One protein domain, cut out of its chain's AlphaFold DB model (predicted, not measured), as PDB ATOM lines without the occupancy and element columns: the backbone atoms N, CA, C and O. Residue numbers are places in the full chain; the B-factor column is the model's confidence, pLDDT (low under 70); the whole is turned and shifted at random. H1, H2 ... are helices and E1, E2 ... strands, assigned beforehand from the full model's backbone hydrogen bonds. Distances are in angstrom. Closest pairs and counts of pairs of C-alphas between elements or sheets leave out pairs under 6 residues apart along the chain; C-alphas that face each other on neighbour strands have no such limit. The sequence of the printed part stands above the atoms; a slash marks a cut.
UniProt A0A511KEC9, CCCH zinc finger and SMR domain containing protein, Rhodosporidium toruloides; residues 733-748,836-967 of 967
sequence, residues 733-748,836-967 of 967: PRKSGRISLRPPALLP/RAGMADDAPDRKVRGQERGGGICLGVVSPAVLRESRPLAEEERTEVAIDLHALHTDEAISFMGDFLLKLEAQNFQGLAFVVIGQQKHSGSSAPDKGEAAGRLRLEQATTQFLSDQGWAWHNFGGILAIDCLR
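AT A GLANCE: This is residues 733 to 748 and 836 to 967 of the 967 residues of the protein "CCCH zinc finger and SMR domain containing protein" of Rhodosporidium toruloides (UniProt A0A511KEC9). A strongly twisted five-stranded sheet has two long helices, H2 and H3, over one face; H1 is a short helix beside edge strand E1. Residues 924 to 931, with the first two residues of H3, stick out from the body. The 148 printed residues run H1 E1 E2 H2 E3 H3 E4 E5, in a mixed sheet E1 E2 E3 E5 E4; the class is mixed, helices and strands, with 67 residues in named elements, under half. The whole is compact, radius of gyration of the C-alphas 15.5 A, spanning 47 by 32 by 28 A.

IN THESE COORDINATES: Find C-alpha 856 at (35.287, 35.170, -22.940), where E1, residues 856 to 861, begins. E2 is residues 879 to 884, 17.0 A; E3 912 to 916; E4 953 to 956; E5 960 to 964, ending at (39.683, 25.516, -13.144). H1 is residues 845 to 848, H2 890 to 906, 24.0 A, and H3 930 to 949, 28.7 A, from (7.132, 24.050, -20.544).

HOW THE PARTS SIT: Inner strands E2 and E3 are parallel, N 883 to O 914 2.8 A; with H2 they make a strand-helix-strand unit, a right-handed crossover between parallel neighbours. E3, H3, E4 is a split one, with E5 between, also right-handed. Hairpins E1 and E2, N 859 to O 880 2.8 A, and E4 and E5, N 955 to O 962 2.8 A, are antiparallel, as are E3 and E5, N 915 to O 961 2.8 A. In two layers, helices on one face, H2 is over E2 and E3 at height 9.4 A, H3 over E5 and E4 at 11.3 A. H2 and H3 touch, closest C-alphas Thr 890 and Leu 939, 5.2 A, at a shallow tilt of 33 degrees, only just short of steep, the same way. Every O i to N i+4 pair is within hydrogen-bond range in H2 and H3; H1 is too short for one.

THE WHOLE: The farthest C-alphas, Ala 843 and Lys 930, are 47.0 A apart. Residues 749 to 835 are cut out, leaving 7.6 A between C-alphas 748 and 836. Links E1 to E2 and E3 to H3 are long. In this model, pLDDT is under 70 at residues 837 to 838 and 919 to 937.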
ATOM      1  N   PRO A 733      31.140  16.757  -8.804       79.69
ATOM      2  CA  PRO A 733      32.132  17.746  -9.222       79.69
ATOM      3  C   PRO A 733      33.552  17.402  -8.748       79.69
ATOM      4  O   PRO A 733      33.801  17.234  -7.548       79.69
ATOM      5  N   ARG A 734      34.511  17.354  -9.685       84.81
ATOM      6  CA  ARG A 734      35.948  17.299  -9.366       84.81
ATOM      7  C   ARG A 734      36.356  18.646  -8.764       84.81
ATOM      8  O   ARG A 734      36.248  19.675  -9.423       84.81
ATOM      9  N   LYS A 735      36.868  18.643  -7.532       87.56
ATOM     10  CA  LYS A 735      37.526  19.819  -6.935       87.56
ATOM     11  C   LYS A 735      38.891  20.045  -7.590       87.56
ATOM     12  O   LYS A 735      39.575  19.073  -7.913       87.56
ATOM     13  N   SER A 736      39.303  21.305  -7.750       90.19
ATOM     14  CA  SER A 736      40.682  21.616  -8.152       90.19
ATOM     15  C   SER A 736      41.645  21.278  -7.008       90.19
ATOM     16  O   SER A 736      41.284  21.366  -5.833       90.19
ATOM     17  N   GLY A 737      42.864  20.868  -7.361       85.44
ATOM     18  CA  GLY A 737      43.977  20.716  -6.419       85.44
ATOM     19  C   GLY A 737      44.830  21.982  -6.265       85.44
ATOM     20  O   GLY A 737      45.814  21.952  -5.534       85.44
ATOM     21  N   ARG A 738      44.487  23.068  -6.976       89.62
ATOM     22  CA  ARG A 738      45.317  24.272  -7.151       89.62
ATOM     23  C   ARG A 738      44.700  25.517  -6.502       89.62
ATOM     24  O   ARG A 738      45.408  26.233  -5.796       89.62
ATOM     25  N   ILE A 739      43.399  25.750  -6.711       90.56
ATOM     26  CA  ILE A 739      42.620  26.908  -6.217       90.56
ATOM     27  C   ILE A 739      41.265  26.428  -5.673       90.56
ATOM     28  O   ILE A 739      40.704  25.454  -6.183       90.56
ATOM     29  N   SER A 740      40.699  27.109  -4.672       91.56
ATOM     30  CA  SER A 740      39.337  26.819  -4.215       91.56
ATOM     31  C   SER A 740      38.292  27.321  -5.218       91.56
ATOM     32  O   SER A 740      38.191  28.516  -5.508       91.56
ATOM     33  N   LEU A 741      37.468  26.409  -5.744       93.69
ATOM     34  CA  LEU A 741      36.348  26.769  -6.616       93.69
ATOM     35  C   LEU A 741      35.288  27.532  -5.804       93.69
ATOM     36  O   LEU A 741      34.652  26.979  -4.907       93.69
ATOM     37  N   ARG A 742      35.111  28.810  -6.140       92.19
ATOM     38  CA  ARG A 742      34.290  29.808  -5.432       92.19
ATOM     39  C   ARG A 742      33.193  30.376  -6.349       92.19
ATOM     40  O   ARG A 742      33.344  30.284  -7.569       92.19
ATOM     41  N   PRO A 743      32.104  30.964  -5.814       92.06
ATOM     42  CA  PRO A 743      31.201  31.778  -6.627       92.06
ATOM     43  C   PRO A 743      31.957  32.991  -7.209       92.06
ATOM     44  O   PRO A 743      32.948  33.416  -6.610       92.06
ATOM     45  N   PRO A 744      31.511  33.555  -8.347       91.88
ATOM     46  CA  PRO A 744      32.152  34.729  -8.931       91.88
ATOM     47  C   PRO A 744      32.041  35.933  -7.995       91.88
ATOM     48  O   PRO A 744      30.986  36.170  -7.404       91.88
ATOM     49  N   ALA A 745      33.119  36.707  -7.899       92.00
ATOM     50  CA  ALA A 745      33.181  37.925  -7.094       92.00
ATOM     51  C   ALA A 745      33.000  39.203  -7.930       92.00
ATOM     52  O   ALA A 745      32.710  40.252  -7.366       92.00
ATOM     53  N   LEU A 746      33.182  39.120  -9.256       93.06
ATOM     54  CA  LEU A 746      33.214  40.274 -10.171       93.06
ATOM     55  C   LEU A 746      32.217  40.182 -11.341       93.06
ATOM     56  O   LEU A 746      32.352  40.900 -12.330       93.06
ATOM     57  N   LEU A 747      31.239  39.273 -11.281       92.12
ATOM     58  CA  LEU A 747      30.253  39.094 -12.353       92.12
ATOM     59  C   LEU A 747      29.079  40.085 -12.169       92.12
ATOM     60  O   LEU A 747      28.391  39.994 -11.150       92.12
ATOM     61  N   PRO A 748      28.815  41.002 -13.123       91.50
ATOM     62  CA  PRO A 748      27.710  41.959 -13.028       91.50
ATOM     63  C   PRO A 748      26.333  41.305 -13.258       91.50
ATOM     64  O   PRO A 748      26.225  40.134 -13.635       91.50
ATOM     65  N   ARG A 836      30.945  45.468  -8.700       73.81
ATOM     66  CA  ARG A 836      32.348  45.675  -8.282       73.81
ATOM     67  C   ARG A 836      32.551  46.134  -6.824       73.81
ATOM     68  O   ARG A 836      33.690  46.301  -6.388       73.81
ATOM     69  N   ALA A 837      31.476  46.374  -6.070       60.06
ATOM     70  CA  ALA A 837      31.486  47.096  -4.790       60.06
ATOM     71  C   ALA A 837      32.366  46.442  -3.698       60.06
ATOM     72  O   ALA A 837      31.948  45.514  -3.014       60.06
ATOM     73  N   GLY A 838      33.594  46.946  -3.525       65.50
ATOM     74  CA  GLY A 838      34.562  46.461  -2.529       65.50
ATOM     75  C   GLY A 838      35.227  45.115  -2.855       65.50
ATOM     76  O   GLY A 838      35.992  44.611  -2.035       65.50
ATOM     77  N   MET A 839      34.957  44.528  -4.029       79.69
ATOM     78  CA  MET A 839      35.380  43.158  -4.361       79.69
ATOM     79  C   MET A 839      36.550  43.070  -5.355       79.69
ATOM     80  O   MET A 839      37.149  42.002  -5.479       79.69
ATOM     81  N   ALA A 840      36.929  44.171  -6.012       83.38
ATOM     82  CA  ALA A 840      38.051  44.235  -6.958       83.38
ATOM     83  C   ALA A 840      39.346  44.797  -6.339       83.38
ATOM     84  O   ALA A 840      39.312  45.582  -5.393       83.38
ATOM     85  N   ASP A 841      40.490  44.420  -6.907       84.38
ATOM     86  CA  ASP A 841      41.824  44.930  -6.574       84.38
ATOM     87  C   ASP A 841      42.204  46.082  -7.525       84.38
ATOM     88  O   ASP A 841      42.683  45.866  -8.639       84.38
ATOM     89  N   ASP A 842      41.934  47.327  -7.117       82.81
ATOM     90  CA  ASP A 842      41.903  48.507  -7.996       82.81
ATOM     91  C   ASP A 842      43.204  48.834  -8.760       82.81
ATOM     92  O   ASP A 842      43.157  49.631  -9.703       82.81
ATOM     93  N   ALA A 843      44.361  48.283  -8.385       86.06
ATOM     94  CA  ALA A 843      45.628  48.518  -9.084       86.06
ATOM     95  C   ALA A 843      45.851  47.566 -10.286       86.06
ATOM     96  O   ALA A 843      46.060  48.067 -11.398       86.06
ATOM     97  N   PRO A 844      45.796  46.228 -10.132       89.06
ATOM     98  CA  PRO A 844      45.870  45.299 -11.258       89.06
ATOM     99  C   PRO A 844      44.567  45.193 -12.064       89.06
ATOM    100  O   PRO A 844      44.631  45.077 -13.288       89.06
ATOM    101  N   ASP A 845      43.390  45.309 -11.434       89.19
ATOM    102  CA  ASP A 845      42.084  45.167 -12.100       89.19
ATOM    103  C   ASP A 845      41.946  46.074 -13.331       89.19
ATOM    104  O   ASP A 845      41.591  45.618 -14.420       89.19
ATOM    105  N   ARG A 846      42.341  47.348 -13.184       88.38
ATOM    106  CA  ARG A 846      42.323  48.361 -14.253       88.38
ATOM    107  C   ARG A 846      43.197  48.019 -15.467       88.38
ATOM    108  O   ARG A 846      43.032  48.654 -16.503       88.38
ATOM    109  N   LYS A 847      44.110  47.046 -15.370       90.50
ATOM    110  CA  LYS A 847      44.956  46.594 -16.489       90.50
ATOM    111  C   LYS A 847      44.353  45.434 -17.276       90.50
ATOM    112  O   LYS A 847      44.745  45.246 -18.424       90.50
ATOM    113  N   VAL A 848      43.475  44.630 -16.666       92.00
ATOM    114  CA  VAL A 848      43.009  43.350 -17.239       92.00
ATOM    115  C   VAL A 848      41.496  43.251 -17.430       92.00
ATOM    116  O   VAL A 848      41.066  42.426 -18.236       92.00
ATOM    117  N   ARG A 849      40.687  44.062 -16.736       91.56
ATOM    118  CA  ARG A 849      39.222  44.084 -16.887       91.56
ATOM    119  C   ARG A 849      38.805  44.415 -18.327       91.56
ATOM    120  O   ARG A 849      39.474  45.179 -19.017       91.56
ATOM    121  N   GLY A 850      37.719  43.804 -18.806       91.69
ATOM    122  CA  GLY A 850      37.130  44.041 -20.135       91.69
ATOM    123  C   GLY A 850      37.884  43.413 -21.321       91.69
ATOM    124  O   GLY A 850      37.308  43.277 -22.409       91.69
ATOM    125  N   GLN A 851      39.138  42.985 -21.122       93.50
ATOM    126  CA  GLN A 851      39.951  42.283 -22.122       93.50
ATOM    127  C   GLN A 851      39.372  40.904 -22.460       93.50
ATOM    128  O   GLN A 851      38.839  40.214 -21.591       93.50
ATOM    129  N   GLU A 852      39.535  40.458 -23.706       94.00
ATOM    130  CA  GLU A 852      39.138  39.100 -24.096       94.00
ATOM    131  C   GLU A 852      40.208  38.076 -23.701       94.00
ATOM    132  O   GLU A 852      41.387  38.237 -24.019       94.00
ATOM    133  N   ARG A 853      39.799  37.002 -23.017       93.12
ATOM    134  CA  ARG A 853      40.659  35.877 -22.608       93.12
ATOM    135  C   ARG A 853      39.930  34.568 -22.866       93.12
ATOM    136  O   ARG A 853      38.747  34.449 -22.563       93.12
ATOM    137  N   GLY A 854      40.589  33.618 -23.528       88.25
ATOM    138  CA  GLY A 854      39.942  32.401 -24.042       88.25
ATOM    139  C   GLY A 854      38.815  32.611 -25.075       88.25
ATOM    140  O   GLY A 854      38.258  31.638 -25.569       88.25
ATOM    141  N   GLY A 855      38.454  33.853 -25.414       89.94
ATOM    142  CA  GLY A 855      37.219  34.183 -26.136       89.94
ATOM    143  C   GLY A 855      36.006  34.468 -25.236       89.94
ATOM    144  O   GLY A 855      34.918  34.652 -25.768       89.94
ATOM    145  N   GLY A 856      36.185  34.520 -23.908       94.81
ATOM    146  CA  GLY A 856      35.287  35.170 -22.940       94.81
ATOM    147  C   GLY A 856      35.836  36.536 -22.500       94.81
ATOM    148  O   GLY A 856      36.874  36.974 -23.000       94.81
ATOM    149  N   ILE A 857      35.173  37.212 -21.555       96.31
ATOM    150  CA  ILE A 857      35.604  38.529 -21.035       96.31
ATOM    151  C   ILE A 857      36.253  38.388 -19.658       96.31
ATOM    152  O   ILE A 857      35.703  37.747 -18.766       96.31
ATOM    153  N   CYS A 858      37.409  39.019 -19.463       95.69
ATOM    154  CA  CYS A 858      38.049  39.163 -18.161       95.69
ATOM    155  C   CYS A 858      37.234  40.118 -17.272       95.69
ATOM    156  O   CYS A 858      37.100  41.303 -17.585       95.69
ATOM    157  N   LEU A 859      36.689  39.597 -16.172       94.75
ATOM    158  CA  LEU A 859      35.908  40.356 -15.193       94.75
ATOM    159  C   LEU A 859      36.792  41.298 -14.372       94.75
ATOM    160  O   LEU A 859      36.341  42.371 -13.985       94.75
ATOM    161  N   GLY A 860      38.044  40.899 -14.121       93.88
ATOM    162  CA  GLY A 860      38.966  41.659 -13.286       93.88
ATOM    163  C   GLY A 860      39.820  40.797 -12.358       93.88
ATOM    164  O   GLY A 860      39.961  39.590 -12.572       93.88
ATOM    165  N   VAL A 861      40.369  41.427 -11.317       94.62
ATOM    166  CA  VAL A 861      41.169  40.774 -10.260       94.62
ATOM    167  C   VAL A 861      40.488  40.961  -8.908       94.62
ATOM    168  O   VAL A 861      40.221  42.087  -8.496       94.62
ATOM    169  N   VAL A 862      40.212  39.864  -8.200       93.62
ATOM    170  CA  VAL A 862      39.493  39.886  -6.915       93.62
ATOM    171  C   VAL A 862      40.390  40.394  -5.789       93.62
ATOM    172  O   VAL A 862      41.521  39.929  -5.625       93.62
ATOM    173  N   SER A 863      39.867  41.306  -4.968       91.38
ATOM    174  CA  SER A 863      40.534  41.814  -3.765       91.38
ATOM    175  C   SER A 863      40.902  40.672  -2.801       91.38
ATOM    176  O   SER A 863      40.037  39.846  -2.486       91.38
ATOM    177  N   PRO A 864      42.138  40.619  -2.258       88.88
ATOM    178  CA  PRO A 864      42.533  39.580  -1.305       88.88
ATOM    179  C   PRO A 864      41.627  39.511  -0.067       88.88
ATOM    180  O   PRO A 864      41.432  38.432   0.482       88.88
ATOM    181  N   ALA A 865      41.015  40.631   0.337       86.00
ATOM    182  CA  ALA A 865      40.121  40.706   1.496       86.00
ATOM    183  C   ALA A 865      38.814  39.897   1.340       86.00
ATOM    184  O   ALA A 865      38.190  39.537   2.338       86.00
ATOM    185  N   VAL A 866      38.399  39.587   0.105       85.25
ATOM    186  CA  VAL A 866      37.220  38.747  -0.185       85.25
ATOM    187  C   VAL A 866      37.557  37.253  -0.101       85.25
ATOM    188  O   VAL A 866      36.694  36.420   0.190       85.25
ATOM    189  N   LEU A 867      38.813  36.889  -0.365       84.50
ATOM    190  CA  LEU A 867      39.223  35.517  -0.640       84.50
ATOM    191  C   LEU A 867      39.580  34.762   0.642       84.50
ATOM    192  O   LEU A 867      40.691  34.849   1.158       84.50
ATOM    193  N   ARG A 868      38.640  33.942   1.120       75.94
ATOM    194  CA  ARG A 868      38.835  33.012   2.248       75.94
ATOM    195  C   ARG A 868      39.585  31.738   1.825       75.94
ATOM    196  O   ARG A 868      39.101  30.626   2.021       75.94
ATOM    197  N   GLU A 869      40.743  31.920   1.201       78.38
ATOM    198  CA  GLU A 869      41.689  30.862   0.823       78.38
ATOM    199  C   GLU A 869      42.616  30.515   2.002       78.38
ATOM    200  O   GLU A 869      42.889  31.351   2.863       78.38
ATOM    201  N   SER A 870      43.126  29.280   2.051       74.94
ATOM    202  CA  SER A 870      44.073  28.841   3.096       74.94
ATOM    203  C   SER A 870      45.521  29.275   2.836       74.94
ATOM    204  O   SER A 870      46.363  29.180   3.729       74.94
ATOM    205  N   ARG A 871      45.810  29.761   1.624       87.62
ATOM    206  CA  ARG A 871      47.077  30.380   1.216       87.62
ATOM    207  C   ARG A 871      46.799  31.717   0.520       87.62
ATOM    208  O   ARG A 871      45.737  31.860  -0.084       87.62
ATOM    209  N   PRO A 872      47.742  32.675   0.517       84.69
ATOM    210  CA  PRO A 872      47.664  33.796  -0.411       84.69
ATOM    211  C   PRO A 872      47.688  33.291  -1.867       84.69
ATOM    212  O   PRO A 872      48.460  32.391  -2.215       84.69
ATOM    213  N   LEU A 873      46.832  33.877  -2.708       89.62
ATOM    214  CA  LEU A 873      46.774  33.642  -4.154       89.62
ATOM    215  C   LEU A 873      47.517  34.746  -4.920       89.62
ATOM    216  O   LEU A 873      47.421  35.925  -4.563       89.62
ATOM    217  N   ALA A 874      48.200  34.375  -6.004       92.25
ATOM    218  CA  ALA A 874      48.837  35.325  -6.922       92.25
ATOM    219  C   ALA A 874      47.805  36.176  -7.698       92.25
ATOM    220  O   ALA A 874      46.624  35.837  -7.752       92.25
ATOM    221  N   GLU A 875      48.223  37.286  -8.314       92.50
ATOM    222  CA  GLU A 875      47.340  38.175  -9.102       92.50
ATOM    223  C   GLU A 875      46.578  37.405 -10.197       92.50
ATOM    224  O   GLU A 875      45.365  37.549 -10.367       92.50
ATOM    225  N   GLU A 876      47.277  36.499 -10.874       92.38
ATOM    226  CA  GLU A 876      46.754  35.657 -11.942       92.38
ATOM    227  C   GLU A 876      45.744  34.627 -11.414       92.38
ATOM    228  O   GLU A 876      44.739  34.365 -12.067       92.38
ATOM    229  N   GLU A 877      45.957  34.091 -10.209       93.94
ATOM    230  CA  GLU A 877      45.049  33.154  -9.519       93.94
ATOM    231  C   GLU A 877      43.784  33.845  -8.973       93.94
ATOM    232  O   GLU A 877      42.717  33.236  -8.834       93.94
ATOM    233  N   ARG A 878      43.888  35.150  -8.692       93.69
ATOM    234  CA  ARG A 878      42.776  36.032  -8.308       93.69
ATOM    235  C   ARG A 878      42.026  36.615  -9.508       93.69
ATOM    236  O   ARG A 878      41.018  37.284  -9.305       93.69
ATOM    237  N   THR A 879      42.486  36.374 -10.736       95.00
ATOM    238  CA  THR A 879      41.824  36.854 -11.956       95.00
ATOM    239  C   THR A 879      40.588  36.003 -12.281       95.00
ATOM    240  O   THR A 879      40.617  34.777 -12.159       95.00
ATOM    241  N   GLU A 880      39.499  36.637 -12.721       95.50
ATOM    242  CA  GLU A 880      38.242  35.966 -13.095       95.50
ATOM    243  C   GLU A 880      37.860  36.280 -14.551       95.50
ATOM    244  O   GLU A 880      37.960  37.422 -14.995       95.50
ATOM    245  N   VAL A 881      37.428  35.270 -15.315       96.94
ATOM    246  CA  VAL A 881      37.034  35.397 -16.737       96.94
ATOM    247  C   VAL A 881      35.688  34.708 -16.961       96.94
ATOM    248  O   VAL A 881      35.494  33.597 -16.475       96.94
ATOM    249  N   ALA A 882      34.770  35.324 -17.712       96.44
ATOM    250  CA  ALA A 882      33.411  34.821 -17.924       96.44
ATOM    251  C   ALA A 882      33.029  34.539 -19.394       96.44
ATOM    252  O   ALA A 882      33.107  35.390 -20.285       96.44
ATOM    253  N   ILE A 883      32.570  33.302 -19.580       96.19
ATOM    254  CA  ILE A 883      31.633  32.743 -20.556       96.19
ATOM    255  C   ILE A 883      30.151  33.106 -20.308       96.19
ATOM    256  O   ILE A 883      29.666  32.716 -19.249       96.19
ATOM    257  N   ASP A 884      29.383  33.741 -21.198       95.00
ATOM    258  CA  ASP A 884      27.909  33.676 -21.135       95.00
ATOM    259  C   ASP A 884      27.336  32.917 -22.338       95.00
ATOM    260  O   ASP A 884      27.486  33.335 -23.487       95.00
ATOM    261  N   LEU A 885      26.705  31.774 -22.047       93.38
ATOM    262  CA  LEU A 885      26.174  30.808 -23.014       93.38
ATOM    263  C   LEU A 885      24.674  30.533 -22.786       93.38
ATOM    264  O   LEU A 885      24.120  29.558 -23.299       93.38
ATOM    265  N   HIS A 886      24.004  31.373 -21.995       88.19
ATOM    266  CA  HIS A 886      22.589  31.225 -21.670       88.19
ATOM    267  C   HIS A 886      21.718  31.474 -22.922       88.19
ATOM    268  O   HIS A 886      22.011  32.337 -23.747       88.19
ATOM    269  N   ALA A 887      20.636  30.698 -23.064       82.12
ATOM    270  CA  ALA A 887      19.755  30.647 -24.242       82.12
ATOM    271  C   ALA A 887      20.392  30.136 -25.560       82.12
ATOM    272  O   ALA A 887      19.782  30.257 -26.624       82.12
ATOM    273  N   LEU A 888      21.567  29.496 -25.513       88.75
ATOM    274  CA  LEU A 888      22.042  28.625 -26.598       88.75
ATOM    275  C   LEU A 888      21.422  27.219 -26.521       88.75
ATOM    276  O   LEU A 888      20.940  26.792 -25.469       88.75
ATOM    277  N   HIS A 889      21.479  26.463 -27.621       86.56
ATOM    278  CA  HIS A 889      21.206  25.026 -27.580       86.56
ATOM    279  C   HIS A 889      22.389  24.264 -26.968       86.56
ATOM    280  O   HIS A 889      23.537  24.701 -27.036       86.56
ATOM    281  N   THR A 890      22.114  23.082 -26.415       88.44
ATOM    282  CA  THR A 890      23.090  22.248 -25.696       88.44
ATOM    283  C   THR A 890      24.384  21.990 -26.476       88.44
ATOM    284  O   THR A 890      25.465  22.235 -25.944       88.44
ATOM    285  N   ASP A 891      24.286  21.555 -27.734       88.00
ATOM    286  CA  ASP A 891      25.456  21.213 -28.560       88.00
ATOM    287  C   ASP A 891      26.322  22.446 -28.879       88.00
ATOM    288  O   ASP A 891      27.550  22.378 -28.904       88.00
ATOM    289  N   GLU A 892      25.676  23.597 -29.085       90.75
ATOM    290  CA  GLU A 892      26.331  24.878 -29.365       90.75
ATOM    291  C   GLU A 892      27.072  25.376 -28.117       90.75
ATOM    292  O   GLU A 892      28.252  25.712 -28.191       90.75
ATOM    293  N   ALA A 893      26.405  25.366 -26.959       92.75
ATOM    294  CA  ALA A 893      26.986  25.781 -25.687       92.75
ATOM    295  C   ALA A 893      28.170  24.894 -25.273       92.75
ATOM    296  O   ALA A 893      29.195  25.412 -24.842       92.75
ATOM    297  N   ILE A 894      28.072  23.571 -25.453       93.50
ATOM    298  CA  ILE A 894      29.194  22.656 -25.205       93.50
ATOM    299  C   ILE A 894      30.367  22.971 -26.144       93.50
ATOM    300  O   ILE A 894      31.506  23.018 -25.684       93.50
ATOM    301  N   SER A 895      30.104  23.266 -27.424       93.31
ATOM    302  CA  SER A 895      31.155  23.667 -28.366       93.31
ATOM    303  C   SER A 895      31.850  24.962 -27.933       93.31
ATOM    304  O   SER A 895      33.075  24.981 -27.872       93.31
ATOM    305  N   PHE A 896      31.107  26.024 -27.592       95.56
ATOM    306  CA  PHE A 896      31.703  27.294 -27.146       95.56
ATOM    307  C   PHE A 896      32.424  27.174 -25.797       95.56
ATOM    308  O   PHE A 896      33.480  27.778 -25.623       95.56
ATOM    309  N   MET A 897      31.900  26.379 -24.860       95.81
ATOM    310  CA  MET A 897      32.542  26.124 -23.567       95.81
ATOM    311  C   MET A 897      33.847  25.334 -23.723       95.81
ATOM    312  O   MET A 897      34.846  25.688 -23.100       95.81
ATOM    313  N   GLY A 898      33.865  24.302 -24.574       95.38
ATOM    314  CA  GLY A 898      35.081  23.552 -24.896       95.38
ATOM    315  C   GLY A 898      36.142  24.441 -25.547       95.38
ATOM    316  O   GLY A 898      37.277  24.479 -25.080       95.38
ATOM    317  N   ASP A 899      35.752  25.220 -26.560       96.00
ATOM    318  CA  ASP A 899      36.616  26.207 -27.221       96.00
ATOM    319  C   ASP A 899      37.214  27.215 -26.227       96.00
ATOM    320  O   ASP A 899      38.404  27.514 -26.290       96.00
ATOM    321  N   PHE A 900      36.391  27.744 -25.317       96.88
ATOM    322  CA  PHE A 900      36.787  28.722 -24.303       96.88
ATOM    323  C   PHE A 900      37.812  28.149 -23.319       96.88
ATOM    324  O   PHE A 900      38.882  28.734 -23.129       96.88
ATOM    325  N   LEU A 901      37.523  26.981 -22.738       96.69
ATOM    326  CA  LEU A 901      38.401  26.345 -21.756       96.69
ATOM    327  C   LEU A 901      39.727  25.898 -22.379       96.69
ATOM    328  O   LEU A 901      40.774  26.170 -21.799       96.69
ATOM    329  N   LEU A 902      39.712  25.317 -23.585       95.94
ATOM    330  CA  LEU A 902      40.934  24.923 -24.298       95.94
ATOM    331  C   LEU A 902      41.816  26.132 -24.655       95.94
ATOM    332  O   LEU A 902      43.042  26.028 -24.626       95.94
ATOM    333  N   LYS A 903      41.226  27.296 -24.961       96.81
ATOM    334  CA  LYS A 903      41.986  28.533 -25.219       96.81
ATOM    335  C   LYS A 903      42.564  29.139 -23.936       96.81
ATOM    336  O   LYS A 903      43.651  29.703 -24.003       96.81
ATOM    337  N   LEU A 904      41.899  29.005 -22.785       96.44
ATOM    338  CA  LEU A 904      42.464  29.387 -21.480       96.44
ATOM    339  C   LEU A 904      43.579  28.427 -21.027       96.44
ATOM    340  O   LEU A 904      44.622  28.880 -20.556       96.44
ATOM    341  N   GLU A 905      43.398  27.121 -21.234       94.88
ATOM    342  CA  GLU A 905      44.390  26.069 -20.970       94.88
ATOM    343  C   GLU A 905      45.654  26.288 -21.823       94.88
ATOM    344  O   GLU A 905      46.762  26.337 -21.293       94.88
ATOM    345  N   ALA A 906      45.497  26.578 -23.122       94.94
ATOM    346  CA  ALA A 906      46.599  26.953 -24.017       94.94
ATOM    347  C   ALA A 906      47.255  28.312 -23.685       94.94
ATOM    348  O   ALA A 906      48.401  28.549 -24.065       94.94
ATOM    349  N   GLN A 907      46.555  29.201 -22.973       93.88
ATOM    350  CA  GLN A 907      47.097  30.454 -22.427       93.88
ATOM    351  C   GLN A 907      47.731  30.270 -21.032       93.88
ATOM    352  O   GLN A 907      48.196  31.248 -20.450       93.88
ATOM    353  N   ASN A 908      47.756  29.039 -20.493       94.00
ATOM    354  CA  ASN A 908      48.184  28.703 -19.129       94.00
ATOM    355  C   ASN A 908      47.531  29.604 -18.058       94.00
ATOM    356  O   ASN A 908      48.176  30.046 -17.100       94.00
ATOM    357  N   PHE A 909      46.250  29.933 -18.253       95.62
ATOM    358  CA  PHE A 909      45.529  30.881 -17.410       95.62
ATOM    359  C   PHE A 909      45.372  30.342 -15.984       95.62
ATOM    360  O   PHE A 909      44.741  29.312 -15.763       95.62
ATOM    361  N   GLN A 910      45.945  31.050 -15.007       94.81
ATOM    362  CA  GLN A 910      45.947  30.612 -13.609       94.81
ATOM    363  C   GLN A 910      44.663  30.968 -12.845       94.81
ATOM    364  O   GLN A 910      44.482  30.464 -11.740       94.81
ATOM    365  N   GLY A 911      43.787  31.819 -13.379       94.62
ATOM    366  CA  GLY A 911      42.587  32.273 -12.672       94.62
ATOM    367  C   GLY A 911      41.435  31.271 -12.703       94.62
ATOM    368  O   GLY A 911      41.614  30.100 -13.042       94.62
ATOM    369  N   LEU A 912      40.230  31.744 -12.373       95.81
ATOM    370  CA  LEU A 912      39.000  30.954 -12.498       95.81
ATOM    371  C   LEU A 912      38.185  31.358 -13.728       95.81
ATOM    372  O   LEU A 912      38.006  32.542 -14.029       95.81
ATOM    373  N   ALA A 913      37.668  30.344 -14.418       97.19
ATOM    374  CA  ALA A 913      36.788  30.479 -15.564       97.19
ATOM    375  C   ALA A 913      35.333  30.261 -15.128       97.19
ATOM    376  O   ALA A 913      34.994  29.225 -14.560       97.19
ATOM    377  N   PHE A 914      34.461  31.223 -15.409       97.00
ATOM    378  CA  PHE A 914      33.032  31.154 -15.117       97.00
ATOM    379  C   PHE A 914      32.237  30.939 -16.401       97.00
ATOM    380  O   PHE A 914      32.520  31.573 -17.414       97.00
ATOM    381  N   VAL A 915      31.228  30.070 -16.370       96.50
ATOM    382  CA  VAL A 915      30.326  29.829 -17.505       96.50
ATOM    383  C   VAL A 915      28.882  29.980 -17.042       96.50
ATOM    384  O   VAL A 915      28.360  29.155 -16.289       96.50
ATOM    385  N   VAL A 916      28.233  31.055 -17.485       94.38
ATOM    386  CA  VAL A 916      26.830  31.362 -17.204       94.38
ATOM    387  C   VAL A 916      25.947  30.555 -18.154       94.38
ATOM    388  O   VAL A 916      25.941  30.781 -19.365       94.38
ATOM    389  N   ILE A 917      25.191  29.615 -17.588       90.62
ATOM    390  CA  ILE A 917      24.217  28.763 -18.293       90.62
ATOM    391  C   ILE A 917      22.760  29.128 -17.954       90.62
ATOM    392  O   ILE A 917      21.850  28.788 -18.709       90.62
ATOM    393  N   GLY A 918      22.545  29.869 -16.860       82.19
ATOM    394  CA  GLY A 918      21.231  30.277 -16.352       82.19
ATOM    395  C   GLY A 918      20.708  29.353 -15.246       82.19
ATOM    396  O   GLY A 918      20.978  28.156 -15.242       82.19
ATOM    397  N   GLN A 919      19.972  29.905 -14.273       69.56
ATOM    398  CA  GLN A 919      19.540  29.139 -13.094       69.56
ATOM    399  C   GLN A 919      18.464  28.094 -13.435       69.56
ATOM    400  O   GLN A 919      17.450  28.414 -14.055       69.56
ATOM    401  N   GLN A 920      18.616  26.879 -12.901       55.19
ATOM    402  CA  GLN A 920      17.586  25.829 -12.918       55.19
ATOM    403  C   GLN A 920      16.435  26.074 -11.910       55.19
ATOM    404  O   GLN A 920      15.457  25.325 -11.875       55.19
ATOM    405  N   LYS A 921      16.521  27.116 -11.068       42.69
ATOM    406  CA  LYS A 921      15.536  27.394 -10.010       42.69
ATOM    407  C   LYS A 921      14.167  27.787 -10.576       42.69
ATOM    408  O   LYS A 921      13.982  28.892 -11.067       42.69
ATOM    409  N   HIS A 922      13.217  26.864 -10.422       37.75
ATOM    410  CA  HIS A 922      11.762  27.044 -10.374       37.75
ATOM    411  C   HIS A 922      11.193  28.278 -11.092       37.75
ATOM    412  O   HIS A 922      10.949  29.319 -10.482       37.75
ATOM    413  N   SER A 923      10.809  28.108 -12.358       35.38
ATOM    414  CA  SER A 923       9.814  28.979 -12.984       35.38
ATOM    415  C   SER A 923       8.437  28.746 -12.343       35.38
ATOM    416  O   SER A 923       7.615  27.984 -12.861       35.38
ATOM    417  N   GLY A 924       8.198  29.367 -11.186       33.91
ATOM    418  CA  GLY A 924       6.915  29.345 -10.486       33.91
ATOM    419  C   GLY A 924       5.829  30.008 -11.330       33.91
ATOM    420  O   GLY A 924       5.687  31.224 -11.316       33.91
ATOM    421  N   SER A 925       5.092  29.201 -12.098       33.12
ATOM    422  CA  SER A 925       3.991  29.606 -12.989       33.12
ATOM    423  C   SER A 925       4.314  30.639 -14.092       33.12
ATOM    424  O   SER A 925       3.397  31.054 -14.797       33.12
ATOM    425  N   SER A 926       5.576  31.047 -14.268       36.91
ATOM    426  CA  SER A 926       5.958  32.232 -15.061       36.91
ATOM    427  C   SER A 926       6.863  31.980 -16.277       36.91
ATOM    428  O   SER A 926       7.113  32.912 -17.040       36.91
ATOM    429  N   ALA A 927       7.335  30.749 -16.513       38.72
ATOM    430  CA  ALA A 927       7.921  30.407 -17.814       38.72
ATOM    431  C   ALA A 927       6.782  30.242 -18.837       38.72
ATOM    432  O   ALA A 927       5.889  29.426 -18.590       38.72
ATOM    433  N   PRO A 928       6.793  30.967 -19.973       41.91
ATOM    434  CA  PRO A 928       5.682  30.951 -20.924       41.91
ATOM    435  C   PRO A 928       5.518  29.602 -21.637       41.91
ATOM    436  O   PRO A 928       4.426  29.303 -22.112       41.91
ATOM    437  N   ASP A 929       6.565  28.769 -21.671       42.41
ATOM    438  CA  ASP A 929       6.533  27.441 -22.281       42.41
ATOM    439  C   ASP A 929       7.233  26.377 -21.424       42.41
ATOM    440  O   ASP A 929       8.394  26.516 -21.025       42.41
ATOM    441  N   LYS A 930       6.563  25.231 -21.232       42.41
ATOM    442  CA  LYS A 930       7.132  24.050 -20.544       42.41
ATOM    443  C   LYS A 930       8.376  23.496 -21.256       42.41
ATOM    444  O   LYS A 930       9.202  22.835 -20.630       42.41
ATOM    445  N   GLY A 931       8.512  23.767 -22.557       49.38
ATOM    446  CA  GLY A 931       9.675  23.380 -23.354       49.38
ATOM    447  C   GLY A 931      10.957  24.128 -22.979       49.38
ATOM    448  O   GLY A 931      12.032  23.536 -23.042       49.38
ATOM    449  N   GLU A 932      10.868  25.388 -22.540       49.66
ATOM    450  CA  GLU A 932      12.054  26.200 -22.241       49.66
ATOM    451  C   GLU A 932      12.723  25.756 -20.932       49.66
ATOM    452  O   GLU A 932      13.933  25.530 -20.894       49.66
ATOM    453  N   ALA A 933      11.931  25.521 -19.879       45.84
ATOM    454  CA  ALA A 933      12.425  24.974 -18.614       45.84
ATOM    455  C   ALA A 933      13.085  23.591 -18.805       45.84
ATOM    456  O   ALA A 933      14.160  23.330 -18.264       45.84
ATOM    457  N   ALA A 934      12.493  22.734 -19.647       50.78
ATOM    458  CA  ALA A 934      13.085  21.453 -20.032       50.78
ATOM    459  C   ALA A 934      14.366  21.604 -20.881       50.78
ATOM    460  O   ALA A 934      15.225  20.725 -20.853       50.78
ATOM    461  N   GLY A 935      14.517  22.707 -21.623       55.56
ATOM    462  CA  GLY A 935      15.742  23.062 -22.341       55.56
ATOM    463  C   GLY A 935      16.882  23.460 -21.400       55.56
ATOM    464  O   GLY A 935      17.982  22.924 -21.518       55.56
ATOM    465  N   ARG A 936      16.613  24.330 -20.416       57.62
ATOM    466  CA  ARG A 936      17.619  24.772 -19.429       57.62
ATOM    467  C   ARG A 936      18.119  23.617 -18.549       57.62
ATOM    468  O   ARG A 936      19.323  23.473 -18.373       57.62
ATOM    469  N   LEU A 937      17.219  22.729 -18.110       57.94
ATOM    470  CA  LEU A 937      17.560  21.484 -17.396       57.94
ATOM    471  C   LEU A 937      18.541  20.596 -18.191       57.94
ATOM    472  O   LEU A 937      19.500  20.064 -17.638       57.94
ATOM    473  N   ARG A 938      18.340  20.467 -19.512       74.69
ATOM    474  CA  ARG A 938      19.261  19.724 -20.393       74.69
ATOM    475  C   ARG A 938      20.609  20.424 -20.549       74.69
ATOM    476  O   ARG A 938      21.620  19.741 -20.667       74.69
ATOM    477  N   LEU A 939      20.633  21.759 -20.565       84.94
ATOM    478  CA  LEU A 939      21.872  22.529 -20.665       84.94
ATOM    479  C   LEU A 939      22.747  22.348 -19.415       84.94
ATOM    480  O   LEU A 939      23.927  22.040 -19.565       84.94
ATOM    481  N   GLU A 940      22.188  22.453 -18.204       87.19
ATOM    482  CA  GLU A 940      22.944  22.216 -16.961       87.19
ATOM    483  C   GLU A 940      23.455  20.769 -16.879       87.19
ATOM    484  O   GLU A 940      24.648  20.543 -16.661       87.19
ATOM    485  N   GLN A 941      22.592  19.783 -17.141       87.44
ATOM    486  CA  GLN A 941      22.979  18.371 -17.097       87.44
ATOM    487  C   GLN A 941      24.093  18.033 -18.102       87.44
ATOM    488  O   GLN A 941      25.054  17.350 -17.755       87.44
ATOM    489  N   ALA A 942      23.991  18.506 -19.346       89.81
ATOM    490  CA  ALA A 942      24.950  18.150 -20.389       89.81
ATOM    491  C   ALA A 942      26.269  18.938 -20.298       89.81
ATOM    492  O   ALA A 942      27.319  18.390 -20.627       89.81
ATOM    493  N   THR A 943      26.253  20.187 -19.815       92.00
ATOM    494  CA  THR A 943      27.495  20.948 -19.572       92.00
ATOM    495  C   THR A 943      28.271  20.380 -18.385       92.00
ATOM    496  O   THR A 943      29.463  20.115 -18.520       92.00
ATOM    497  N   THR A 944      27.607  20.083 -17.262       92.44
ATOM    498  CA  THR A 944      28.250  19.428 -16.104       92.44
ATOM    499  C   THR A 944      28.730  18.006 -16.418       92.44
ATOM    500  O   THR A 944      29.813  17.617 -15.969       92.44
ATOM    501  N   GLN A 945      28.002  17.248 -17.250       92.00
ATOM    502  CA  GLN A 945      28.497  15.975 -17.780       92.00
ATOM    503  C   GLN A 945      29.750  16.174 -18.636       92.00
ATOM    504  O   GLN A 945      30.761  15.543 -18.349       92.00
ATOM    505  N   PHE A 946      29.732  17.070 -19.624       93.62
ATOM    506  CA  PHE A 946      30.890  17.316 -20.488       93.62
ATOM    507  C   PHE A 946      32.147  17.706 -19.694       93.62
ATOM    508  O   PHE A 946      33.214  17.155 -19.944       93.62
ATOM    509  N   LEU A 947      32.031  18.591 -18.696       94.50
ATOM    510  CA  LEU A 947      33.170  18.968 -17.848       94.50
ATOM    511  C   LEU A 947      33.732  17.780 -17.055       94.50
ATOM    512  O   LEU A 947      34.947  17.658 -16.912       94.50
ATOM    513  N   SER A 948      32.856  16.887 -16.587       92.75
ATOM    514  CA  SER A 948      33.230  15.672 -15.853       92.75
ATOM    515  C   SER A 948      33.873  14.620 -16.764       92.75
ATOM    516  O   SER A 948      34.921  14.077 -16.424       92.75
ATOM    517  N   ASP A 949      33.297  14.391 -17.946       92.25
ATOM    518  CA  ASP A 949      33.790  13.456 -18.965       92.25
ATOM    519  C   ASP A 949      35.140  13.904 -19.559       92.25
ATOM    520  O   ASP A 949      35.954  13.074 -19.960       92.25
ATOM    521  N   GLN A 950      35.402  15.217 -19.596       92.44
ATOM    522  CA  GLN A 950      36.697  15.811 -19.962       92.44
ATOM    523  C   GLN A 950      37.658  15.979 -18.768       92.44
ATOM    524  O   GLN A 950      38.810  16.376 -18.956       92.44
ATOM    525  N   GLY A 951      37.214  15.690 -17.542       91.06
ATOM    526  CA  GLY A 951      38.038  15.728 -16.334       91.06
ATOM    527  C   GLY A 951      38.438  17.121 -15.830       91.06
ATOM    528  O   GLY A 951      39.328  17.201 -14.981       91.06
ATOM    529  N   TRP A 952      37.819  18.212 -16.298       94.12
ATOM    530  CA  TRP A 952      38.021  19.541 -15.699       94.12
ATOM    531  C   TRP A 952      37.513  19.571 -14.252       94.12
ATOM    532  O   TRP A 952      36.564  18.874 -13.892       94.12
ATOM    533  N   ALA A 953      38.139  20.394 -13.412       94.88
ATOM    534  CA  ALA A 953      37.630  20.661 -12.075       94.88
ATOM    535  C   ALA A 953      36.571  21.769 -12.137       94.88
ATOM    536  O   ALA A 953      36.841  22.847 -12.664       94.88
ATOM    537  N   TRP A 954      35.369  21.515 -11.617       95.38
ATOM    538  CA  TRP A 954      34.222  22.419 -11.750       95.38
ATOM    539  C   TRP A 954      33.300  22.390 -10.524       95.38
ATOM    540  O   TRP A 954      33.279  21.420  -9.771       95.38
ATOM    541  N   HIS A 955      32.517  23.452 -10.327       94.44
ATOM    542  CA  HIS A 955      31.458  23.536  -9.320       94.44
ATOM    543  C   HIS A 955      30.304  24.429  -9.811       94.44
ATOM    544  O   HIS A 955      30.549  25.479 -10.400       94.44
ATOM    545  N   ASN A 956      29.045  24.042  -9.570       92.44
ATOM    546  CA  ASN A 956      27.874  24.831  -9.980       92.44
ATOM    547  C   ASN A 956      27.376  25.731  -8.835       92.44
ATOM    548  O   ASN A 956      26.969  25.246  -7.781       92.44
ATOM    549  N   PHE A 957      27.337  27.040  -9.073       90.69
ATOM    550  CA  PHE A 957      26.771  28.056  -8.183       90.69
ATOM    551  C   PHE A 957      25.381  28.516  -8.658       90.69
ATOM    552  O   PHE A 957      25.081  29.703  -8.745       90.69
ATOM    553  N   GLY A 958      24.512  27.546  -8.964       84.25
ATOM    554  CA  GLY A 958      23.111  27.771  -9.324       84.25
ATOM    555  C   GLY A 958      22.918  28.353 -10.725       84.25
ATOM    556  O   GLY A 958      22.253  29.372 -10.869       84.25
ATOM    557  N   GLY A 959      23.482  27.718 -11.752       87.69
ATOM    558  CA  GLY A 959      23.421  28.176 -13.147       87.69
ATOM    559  C   GLY A 959      24.639  28.986 -13.602       87.69
ATOM    560  O   GLY A 959      24.616  29.588 -14.679       87.69
ATOM    561  N   ILE A 960      25.693  29.006 -12.782       93.25
ATOM    562  CA  ILE A 960      27.016  29.543 -13.106       93.25
ATOM    563  C   ILE A 960      28.031  28.466 -12.723       93.25
ATOM    564  O   ILE A 960      28.155  28.117 -11.549       93.25
ATOM    565  N   LEU A 961      28.746  27.927 -13.706       95.06
ATOM    566  CA  LEU A 961      29.789  26.930 -13.486       95.06
ATOM    567  C   LEU A 961      31.115  27.654 -13.240       95.06
ATOM    568  O   LEU A 961      31.584  28.362 -14.124       95.06
ATOM    569  N   ALA A 962      31.707  27.489 -12.058       96.00
ATOM    570  CA  ALA A 962      33.078  27.903 -11.768       96.00
ATOM    571  C   ALA A 962      34.022  26.742 -12.095       96.00
ATOM    572  O   ALA A 962      33.774  25.618 -11.658       96.00
ATOM    573  N   ILE A 963      35.073  26.997 -12.870       96.44
ATOM    574  CA  ILE A 963      35.913  25.974 -13.496       96.44
ATOM    575  C   ILE A 963      37.388  26.367 -13.344       96.44
ATOM    576  O   ILE A 963      37.759  27.511 -13.609       96.44
ATOM    577  N   ASP A 964      38.232  25.413 -12.951       95.38
ATOM    578  CA  ASP A 964      39.683  25.516 -13.144       95.38
ATOM    579  C   ASP A 964      40.010  24.944 -14.530       95.38
ATOM    580  O   ASP A 964      39.733  23.773 -14.809       95.38
ATOM    581  N   CYS A 965      40.527  25.784 -15.429       92.69
ATOM    582  CA  CYS A 965      40.811  25.385 -16.807       92.69
ATOM    583  C   CYS A 965      42.079  24.526 -16.941       92.69
ATOM    584  O   CYS A 965      42.267  23.909 -17.989       92.69
ATOM    585  N   LEU A 966      42.919  24.466 -15.900       90.94
ATOM    586  CA  LEU A 966      44.114  23.622 -15.837       90.94
ATOM    587  C   LEU A 966      43.764  22.289 -15.143       90.94
ATOM    588  O   LEU A 966      43.042  22.281 -14.144       90.94
ATOM    589  N   ARG A 967      44.219  21.156 -15.696       80.00
ATOM    590  CA  ARG A 967      43.725  19.803 -15.356       80.00
ATOM    591  C   ARG A 967      44.684  18.935 -14.543       80.00
ATOM    592  O   ARG A 967      45.906  19.014 -14.758       80.00
TER     593      ARG A 967